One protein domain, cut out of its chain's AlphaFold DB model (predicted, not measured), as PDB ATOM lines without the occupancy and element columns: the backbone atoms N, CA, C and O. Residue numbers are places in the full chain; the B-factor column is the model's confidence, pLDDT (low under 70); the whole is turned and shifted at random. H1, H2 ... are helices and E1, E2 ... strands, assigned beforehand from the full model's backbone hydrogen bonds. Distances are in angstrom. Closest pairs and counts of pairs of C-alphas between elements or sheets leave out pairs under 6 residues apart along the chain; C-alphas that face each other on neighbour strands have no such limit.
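This is residues 393 to 441 and 519 to 536 of the 1003 residues of the protein "Reverse transcriptase domain-containing protein" of Chara braunii (UniProt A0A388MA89). A small two-strand parallel ribbon, E1 and E2, has H1 over one face with its residues 406 to 413, while H2 folds back on the last part of H1 as a helical hairpin and lies beyond the end of the ribbon where the strands begin, and residues 519 to 536, with no named element, run along the outside. The 67 printed residues hold E1, H1, H2, E2 in that order, mixed in class, with under half in named elements. The whole is compact, with a radius of gyration of the C-alphas of 12.4 A and spans of 35 by 24 by 20 A.

E1, residues 395 to 399, begins at C-alpha (51.960, 32.409, 54.807) and is 13.0 A long. H1, residues 406 to 418, is 18.4 A long. H2 is residues 424 to 431. E2, residues 435 to 439, is 12.5 A long and ends at C-alpha (45.719, 39.493, 61.255).

E1, H1, H2 and E2 make a strand-helix-strand unit, two parallel neighbour strands with helices between, its crossover right-handed. E1 and E2 differ by 29 degrees; N 437 and O 396, 2.9 A apart, are within hydrogen-bond range. E1 and H1 are near each other, with 5 pairs of C-alphas within 10 A. With residues 414 to 418 alone, H1 touches H2, closest at the C-alphas of Asn 414 and Arg 431, 6.3 A, at a shallow tilt of 26 degrees, opposite ways. Every O i to N i+4 pair is within range in H1, 3 of 4 in H2.

The C-alphas farthest apart, of Pro 423 and Asn 441, are 36.5 A apart. Residues 442 to 518 are cut out, a C-alpha gap of 22.1 A. No link is long. Residues 530 to 534 have pLDDT under 70.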
ATOM      1  N   LYS A 393      57.601  28.370  54.412       86.50
ATOM      2  CA  LYS A 393      56.139  28.243  54.381       86.50
ATOM      3  C   LYS A 393      55.520  29.357  53.539       86.50
ATOM      4  O   LYS A 393      55.942  30.505  53.668       86.50
ATOM      5  N   LEU A 394      54.488  29.029  52.766       88.94
ATOM      6  CA  LEU A 394      53.558  30.020  52.232       88.94
ATOM      7  C   LEU A 394      52.680  30.510  53.394       88.94
ATOM      8  O   LEU A 394      52.034  29.695  54.060       88.94
ATOM      9  N   ILE A 395      52.704  31.814  53.687       92.50
ATOM     10  CA  ILE A 395      51.960  32.409  54.807       92.50
ATOM     11  C   ILE A 395      50.961  33.428  54.263       92.50
ATOM     12  O   ILE A 395      51.303  34.582  54.025       92.50
ATOM     13  N   ILE A 396      49.710  32.996  54.112       91.62
ATOM     14  CA  ILE A 396      48.611  33.872  53.702       91.62
ATOM     15  C   ILE A 396      48.110  34.622  54.939       91.62
ATOM     16  O   ILE A 396      47.725  34.002  55.935       91.62
ATOM     17  N   ARG A 397      48.141  35.956  54.897       93.38
ATOM     18  CA  ARG A 397      47.741  36.832  56.006       93.38
ATOM     19  C   ARG A 397      46.407  37.491  55.689       93.38
ATOM     20  O   ARG A 397      46.359  38.383  54.853       93.38
ATOM     21  N   LEU A 398      45.348  37.070  56.375       91.25
ATOM     22  CA  LEU A 398      43.992  37.572  56.153       91.25
ATOM     23  C   LEU A 398      43.559  38.502  57.287       91.25
ATOM     24  O   LEU A 398      43.652  38.130  58.459       91.25
ATOM     25  N   LYS A 399      43.004  39.668  56.960       89.69
ATOM     26  CA  LYS A 399      42.203  40.470  57.894       89.69
ATOM     27  C   LYS A 399      40.985  39.678  58.369       89.69
ATOM     28  O   LYS A 399      40.307  39.036  57.562       89.69
ATOM     29  N   PHE A 400      40.721  39.706  59.673       87.06
ATOM     30  CA  PHE A 400      39.656  38.916  60.290       87.06
ATOM     31  C   PHE A 400      38.264  39.306  59.775       87.06
ATOM     32  O   PHE A 400      37.816  40.446  59.928       87.06
ATOM     33  N   ASP A 401      37.555  38.324  59.226       86.00
ATOM     34  CA  ASP A 401      36.164  38.439  58.811       86.00
ATOM     35  C   ASP A 401      35.472  37.086  59.016       86.00
ATOM     36  O   ASP A 401      35.942  36.076  58.491       86.00
ATOM     37  N   TYR A 402      34.369  37.043  59.774       82.56
ATOM     38  CA  TYR A 402      33.654  35.782  60.024       82.56
ATOM     39  C   TYR A 402      32.975  35.221  58.767       82.56
ATOM     40  O   TYR A 402      32.600  34.052  58.751       82.56
ATOM     41  N   ARG A 403      32.817  36.038  57.716       84.31
ATOM     42  CA  ARG A 403      32.248  35.617  56.431       84.31
ATOM     43  C   ARG A 403      33.231  34.767  55.617       84.31
ATOM     44  O   ARG A 403      32.801  34.111  54.678       84.31
ATOM     45  N   ILE A 404      34.527  34.753  55.947       87.88
ATOM     46  CA  ILE A 404      35.542  34.007  55.186       87.88
ATOM     47  C   ILE A 404      35.589  32.532  55.609       87.88
ATOM     48  O   ILE A 404      35.991  32.183  56.721       87.88
ATOM     49  N   ARG A 405      35.283  31.646  54.660       88.50
ATOM     50  CA  ARG A 405      35.426  30.191  54.774       88.50
ATOM     51  C   ARG A 405      36.888  29.799  54.534       88.50
ATOM     52  O   ARG A 405      37.315  29.612  53.397       88.50
ATOM     53  N   LEU A 406      37.666  29.634  55.610       89.12
ATOM     54  CA  LEU A 406      39.097  29.271  55.542       89.12
ATOM     55  C   LEU A 406      39.393  27.991  54.734       89.12
ATOM     56  O   LEU A 406      40.481  27.866  54.176       89.12
ATOM     57  N   VAL A 407      38.443  27.052  54.669       89.00
ATOM     58  CA  VAL A 407      38.547  25.830  53.851       89.00
ATOM     59  C   VAL A 407      38.598  26.174  52.363       89.00
ATOM     60  O   VAL A 407      39.486  25.702  51.661       89.00
ATOM     61  N   GLU A 408      37.710  27.050  51.895       88.88
ATOM     62  CA  GLU A 408      37.658  27.489  50.497       88.88
ATOM     63  C   GLU A 408      38.878  28.349  50.135       88.88
ATOM     64  O   GLU A 408      39.456  28.163  49.069       88.88
ATOM     65  N   VAL A 409      39.365  29.199  51.053       89.12
ATOM     66  CA  VAL A 409      40.634  29.925  50.837       89.12
ATOM     67  C   VAL A 409      41.812  28.954  50.713       89.12
ATOM     68  O   VAL A 409      42.714  29.183  49.912       89.12
ATOM     69  N   ARG A 410      41.821  27.846  51.467       90.62
ATOM     70  CA  ARG A 410      42.846  26.802  51.312       90.62
ATOM     71  C   ARG A 410      42.730  26.067  49.971       90.62
ATOM     72  O   ARG A 410      43.783  25.737  49.434       90.62
ATOM     73  N   LYS A 411      41.521  25.835  49.438       90.12
ATOM     74  CA  LYS A 411      41.341  25.310  48.070       90.12
ATOM     75  C   LYS A 411      41.933  26.284  47.057       90.12
ATOM     76  O   LYS A 411      42.957  25.957  46.483       90.12
ATOM     77  N   LEU A 412      41.454  27.531  47.018       88.88
ATOM     78  CA  LEU A 412      41.946  28.563  46.095       88.88
ATOM     79  C   LEU A 412      43.481  28.721  46.133       88.88
ATOM     80  O   LEU A 412      44.121  28.895  45.101       88.88
ATOM     81  N   VAL A 413      44.104  28.618  47.312       89.62
ATOM     82  CA  VAL A 413      45.572  28.653  47.449       89.62
ATOM     83  C   VAL A 413      46.256  27.367  46.951       89.62
ATOM     84  O   VAL A 413      47.356  27.466  46.413       89.62
ATOM     85  N   ASN A 414      45.646  26.184  47.087       90.06
ATOM     86  CA  ASN A 414      46.120  24.956  46.430       90.06
ATOM     87  C   ASN A 414      45.995  25.067  44.903       90.06
ATOM     88  O   ASN A 414      46.964  24.784  44.207       90.06
ATOM     89  N   ASP A 415      44.857  25.540  44.400       88.19
ATOM     90  CA  ASP A 415      44.565  25.661  42.967       88.19
ATOM     91  C   ASP A 415      45.582  26.613  42.300       88.19
ATOM     92  O   ASP A 415      46.212  26.287  41.290       88.19
ATOM     93  N   LYS A 416      45.870  27.753  42.948       86.44
ATOM     94  CA  LYS A 416      46.949  28.663  42.530       86.44
ATOM     95  C   LYS A 416      48.362  28.081  42.714       86.44
ATOM     96  O   LYS A 416      49.255  28.549  42.023       86.44
ATOM     97  N   ILE A 417      48.590  27.091  43.593       87.50
ATOM     98  CA  ILE A 417      49.860  26.326  43.686       87.50
ATOM     99  C   ILE A 417      49.988  25.305  42.544       87.50
ATOM    100  O   ILE A 417      51.099  25.016  42.095       87.50
ATOM    101  N   GLU A 418      48.878  24.749  42.066       85.81
ATOM    102  CA  GLU A 418      48.866  23.774  40.972       85.81
ATOM    103  C   GLU A 418      49.225  24.419  39.637       85.81
ATOM    104  O   GLU A 418      50.037  23.856  38.902       85.81
ATOM    105  N   ALA A 419      48.739  25.638  39.398       82.56
ATOM    106  CA  ALA A 419      49.107  26.471  38.254       82.56
ATOM    107  C   ALA A 419      50.582  26.945  38.246       82.56
ATOM    108  O   ALA A 419      51.035  27.514  37.255       82.56
ATOM    109  N   VAL A 420      51.355  26.733  39.321       81.50
ATOM    110  CA  VAL A 420      52.772  27.133  39.369       81.50
ATOM    111  C   VAL A 420      53.641  26.086  38.655       81.50
ATOM    112  O   VAL A 420      53.563  24.905  39.014       81.50
ATOM    113  N   PRO A 421      54.532  26.477  37.718       78.94
ATOM    114  CA  PRO A 421      55.453  25.559  37.042       78.94
ATOM    115  C   PRO A 421      56.562  25.069  37.993       78.94
ATOM    116  O   PRO A 421      57.685  25.574  38.014       78.94
ATOM    117  N   VAL A 422      56.225  24.089  38.834       77.38
ATOM    118  CA  VAL A 422      57.076  23.513  39.889       77.38
ATOM    119  C   VAL A 422      56.937  21.981  39.876       77.38
ATOM    120  O   VAL A 422      55.812  21.484  39.776       77.38
ATOM    121  N   PRO A 423      58.033  21.206  40.034       77.88
ATOM    122  CA  PRO A 423      57.976  19.744  40.089       77.88
ATOM    123  C   PRO A 423      56.934  19.209  41.096       77.88
ATOM    124  O   PRO A 423      56.852  19.740  42.211       77.88
ATOM    125  N   PRO A 424      56.169  18.143  40.775       79.56
ATOM    126  CA  PRO A 424      55.065  17.656  41.614       79.56
ATOM    127  C   PRO A 424      55.443  17.427  43.085       79.56
ATOM    128  O   PRO A 424      54.766  17.917  43.989       79.56
ATOM    129  N   CYS A 425      56.598  16.804  43.330       72.25
ATOM    130  CA  CYS A 425      57.117  16.522  44.670       72.25
ATOM    131  C   CYS A 425      57.432  17.782  45.514       72.25
ATOM    132  O   CYS A 425      57.509  17.697  46.745       72.25
ATOM    133  N   LEU A 426      57.575  18.957  44.884       78.44
ATOM    134  CA  LEU A 426      57.666  20.258  45.553       78.44
ATOM    135  C   LEU A 426      56.311  20.964  45.689       78.44
ATOM    136  O   LEU A 426      56.123  21.665  46.686       78.44
ATOM    137  N   ARG A 427      55.351  20.742  44.777       81.50
ATOM    138  CA  ARG A 427      53.964  21.222  44.948       81.50
ATOM    139  C   ARG A 427      53.325  20.606  46.199       81.50
ATOM    140  O   ARG A 427      52.785  21.339  47.025       81.50
ATOM    141  N   ASP A 428      53.523  19.313  46.453       80.00
ATOM    142  CA  ASP A 428      53.053  18.664  47.694       80.00
ATOM    143  C   ASP A 428      53.780  19.156  48.955       80.00
ATOM    144  O   ASP A 428      53.178  19.326  50.025       80.00
ATOM    145  N   ALA A 429      55.079  19.447  48.842       77.19
ATOM    146  CA  ALA A 429      55.844  20.072  49.918       77.19
ATOM    147  C   ALA A 429      55.368  21.510  50.214       77.19
ATOM    148  O   ALA A 429      55.435  21.944  51.363       77.19
ATOM    149  N   ALA A 430      54.861  22.235  49.209       82.12
ATOM    150  CA  ALA A 430      54.238  23.546  49.375       82.12
ATOM    151  C   ALA A 430      52.838  23.436  50.005       82.12
ATOM    152  O   ALA A 430      52.617  24.040  51.058       82.12
ATOM    153  N   ARG A 431      51.942  22.609  49.436       84.88
ATOM    154  CA  ARG A 431      50.580  22.322  49.941       84.88
ATOM    155  C   ARG A 431      50.590  21.982  51.438       84.88
ATOM    156  O   ARG A 431      49.912  22.620  52.243       84.88
ATOM    157  N   SER A 432      51.445  21.038  51.843       81.25
ATOM    158  CA  SER A 432      51.597  20.607  53.248       81.25
ATOM    159  C   SER A 432      52.199  21.663  54.193       81.25
ATOM    160  O   SER A 432      52.196  21.483  55.413       81.25
ATOM    161  N   MET A 433      52.700  22.780  53.658       82.62
ATOM    162  CA  MET A 433      53.334  23.870  54.405       82.62
ATOM    163  C   MET A 433      52.549  25.193  54.364       82.62
ATOM    164  O   MET A 433      52.995  26.155  55.001       82.62
ATOM    165  N   ILE A 434      51.380  25.240  53.705       89.12
ATOM    166  CA  ILE A 434      50.467  26.396  53.706       89.12
ATOM    167  C   ILE A 434      50.030  26.724  55.135       89.12
ATOM    168  O   ILE A 434      49.434  25.896  55.837       89.12
ATOM    169  N   ARG A 435      50.238  27.978  55.542       91.50
ATOM    170  CA  ARG A 435      49.719  28.524  56.796       91.50
ATOM    171  C   ARG A 435      48.904  29.789  56.540       91.50
ATOM    172  O   ARG A 435      49.469  30.867  56.397       91.50
ATOM    173  N   ILE A 436      47.583  29.665  56.572       92.00
ATOM    174  CA  ILE A 436      46.697  30.831  56.665       92.00
ATOM    175  C   ILE A 436      46.738  31.342  58.115       92.00
ATOM    176  O   ILE A 436      46.737  30.541  59.054       92.00
ATOM    177  N   VAL A 437      46.825  32.659  58.311       92.06
ATOM    178  CA  VAL A 437      46.781  33.300  59.634       92.06
ATOM    179  C   VAL A 437      45.873  34.525  59.622       92.06
ATOM    180  O   VAL A 437      45.917  35.332  58.693       92.06
ATOM    181  N   TRP A 438      45.092  34.689  60.690       90.81
ATOM    182  CA  TRP A 438      44.362  35.926  60.942       90.81
ATOM    183  C   TRP A 438      45.309  37.042  61.387       90.81
ATOM    184  O   TRP A 438      46.194  36.833  62.220       90.81
ATOM    185  N   VAL A 439      45.080  38.238  60.857       90.81
ATOM    186  CA  VAL A 439      45.719  39.493  61.255       90.81
ATOM    187  C   VAL A 439      44.663  40.404  61.876       90.81
ATOM    188  O   VAL A 439      43.500  40.400  61.467       90.81
ATOM    189  N   LYS A 440      45.066  41.177  62.892       87.75
ATOM    190  CA  LYS A 440      44.219  42.198  63.516       87.75
ATOM    191  C   LYS A 440      43.789  43.214  62.452       87.75
ATOM    192  O   LYS A 440      44.627  43.733  61.721       87.75
ATOM    193  N   ASN A 441      42.497  43.508  62.394       89.56
ATOM    194  CA  ASN A 441      41.987  44.598  61.570       89.56
ATOM    195  C   ASN A 441      42.460  45.949  62.137       89.56
ATOM    196  O   ASN A 441      42.539  46.076  63.366       89.56
ATOM    197  N   TRP A 519      56.402  34.919  49.439       86.81
ATOM    198  CA  TRP A 519      56.843  33.533  49.521       86.81
ATOM    199  C   TRP A 519      58.149  33.331  48.765       86.81
ATOM    200  O   TRP A 519      58.181  33.152  47.558       86.81
ATOM    201  N   SER A 520      59.252  33.266  49.511       81.94
ATOM    202  CA  SER A 520      60.614  33.258  48.957       81.94
ATOM    203  C   SER A 520      61.019  32.052  48.071       81.94
ATOM    204  O   SER A 520      62.210  31.889  47.803       81.94
ATOM    205  N   ASN A 521      60.080  31.200  47.654       83.25
ATOM    206  CA  ASN A 521      60.256  30.178  46.615       83.25
ATOM    207  C   ASN A 521      59.589  30.560  45.277       83.25
ATOM    208  O   ASN A 521      59.866  29.909  44.276       83.25
ATOM    209  N   TRP A 522      58.733  31.588  45.256       80.44
ATOM    210  CA  TRP A 522      58.120  32.147  44.055       80.44
ATOM    211  C   TRP A 522      58.902  33.373  43.578       80.44
ATOM    212  O   TRP A 522      59.334  34.196  44.384       80.44
ATOM    213  N   THR A 523      59.107  33.460  42.263       70.94
ATOM    214  CA  THR A 523      59.759  34.588  41.569       70.94
ATOM    215  C   THR A 523      59.172  34.795  40.164       70.94
ATOM    216  O   THR A 523      59.862  35.302  39.285       70.94
ATOM    217  N   GLY A 524      57.951  34.310  39.921       71.81
ATOM    218  CA  GLY A 524      57.220  34.525  38.670       71.81
ATOM    219  C   GLY A 524      56.257  35.717  38.769       71.81
ATOM    220  O   GLY A 524      56.387  36.518  39.698       71.81
ATOM    221  N   PRO A 525      55.297  35.848  37.833       73.94
ATOM    222  CA  PRO A 525      54.355  36.969  37.801       73.94
ATOM    223  C   PRO A 525      53.458  37.052  39.049       73.94
ATOM    224  O   PRO A 525      53.336  36.104  39.833       73.94
ATOM    225  N   GLU A 526      52.812  38.205  39.241       75.56
ATOM    226  CA  GLU A 526      51.863  38.396  40.339       75.56
ATOM    227  C   GLU A 526      50.631  37.492  40.162       75.56
ATOM    228  O   GLU A 526      50.032  37.418  39.089       75.56
ATOM    229  N   ILE A 527      50.253  36.779  41.227       79.19
ATOM    230  CA  ILE A 527      49.131  35.837  41.187       79.19
ATOM    231  C   ILE A 527      47.827  36.589  41.452       79.19
ATOM    232  O   ILE A 527      47.421  36.787  42.597       79.19
ATOM    233  N   CYS A 528      47.152  36.974  40.373       72.12
ATOM    234  CA  CYS A 528      45.814  37.549  40.430       72.12
ATOM    235  C   CYS A 528      44.755  36.498  40.819       72.12
ATOM    236  O   CYS A 528      44.717  35.388  40.278       72.12
ATOM    237  N   CYS A 529      43.849  36.886  41.720       74.38
ATOM    238  CA  CYS A 529      42.591  36.187  41.987       74.38
ATOM    239  C   CYS A 529      41.432  36.985  41.377       74.38
ATOM    240  O   CYS A 529      41.261  38.162  41.707       74.38
ATOM    241  N   GLN A 530      40.633  36.358  40.516       66.44
ATOM    242  CA  GLN A 530      39.430  36.960  39.940       66.44
ATOM    243  C   GLN A 530      38.242  36.883  40.916       66.44
ATOM    244  O   GLN A 530      38.194  36.035  41.808       66.44
ATOM    245  N   HIS A 531      37.248  37.756  40.727       61.88
ATOM    246  CA  HIS A 531      36.052  37.822  41.581       61.88
ATOM    247  C   HIS A 531      35.203  36.533  41.523       61.88
ATOM    248  O   HIS A 531      34.616  36.117  42.522       61.88
ATOM    249  N   SER A 532      35.198  35.871  40.364       55.59
ATOM    250  CA  SER A 532      34.564  34.575  40.083       55.59
ATOM    251  C   SER A 532      35.164  33.407  40.882       55.59
ATOM    252  O   SER A 532      34.441  32.510  41.315       55.59
ATOM    253  N   GLU A 533      36.479  33.424  41.121       57.16
ATOM    254  CA  GLU A 533      37.198  32.374  41.859       57.16
ATOM    255  C   GLU A 533      36.906  32.428  43.368       57.16
ATOM    256  O   GLU A 533      36.974  31.425  44.079       57.16
ATOM    257  N   THR A 534      36.548  33.605  43.885       62.44
ATOM    258  CA  THR A 534      36.400  33.867  45.321       62.44
ATOM    259  C   THR A 534      35.073  33.393  45.932       62.44
ATOM    260  O   THR A 534      34.454  34.104  46.724       62.44
ATOM    261  N   LYS A 535      34.718  32.112  45.731       70.31
ATOM    262  CA  LYS A 535      33.663  31.365  46.474       70.31
ATOM    263  C   LYS A 535      33.960  31.191  47.987       70.31
ATOM    264  O   LYS A 535      33.382  30.356  48.679       70.31
ATOM    265  N   CYS A 536      34.890  31.990  48.509       78.62
ATOM    266  CA  CYS A 536      35.426  31.964  49.862       78.62
ATOM    267  C   CYS A 536      34.588  32.743  50.886       78.62
ATOM    268  O   CYS A 536      34.889  32.672  52.075       78.62
TER     269      CYS A 536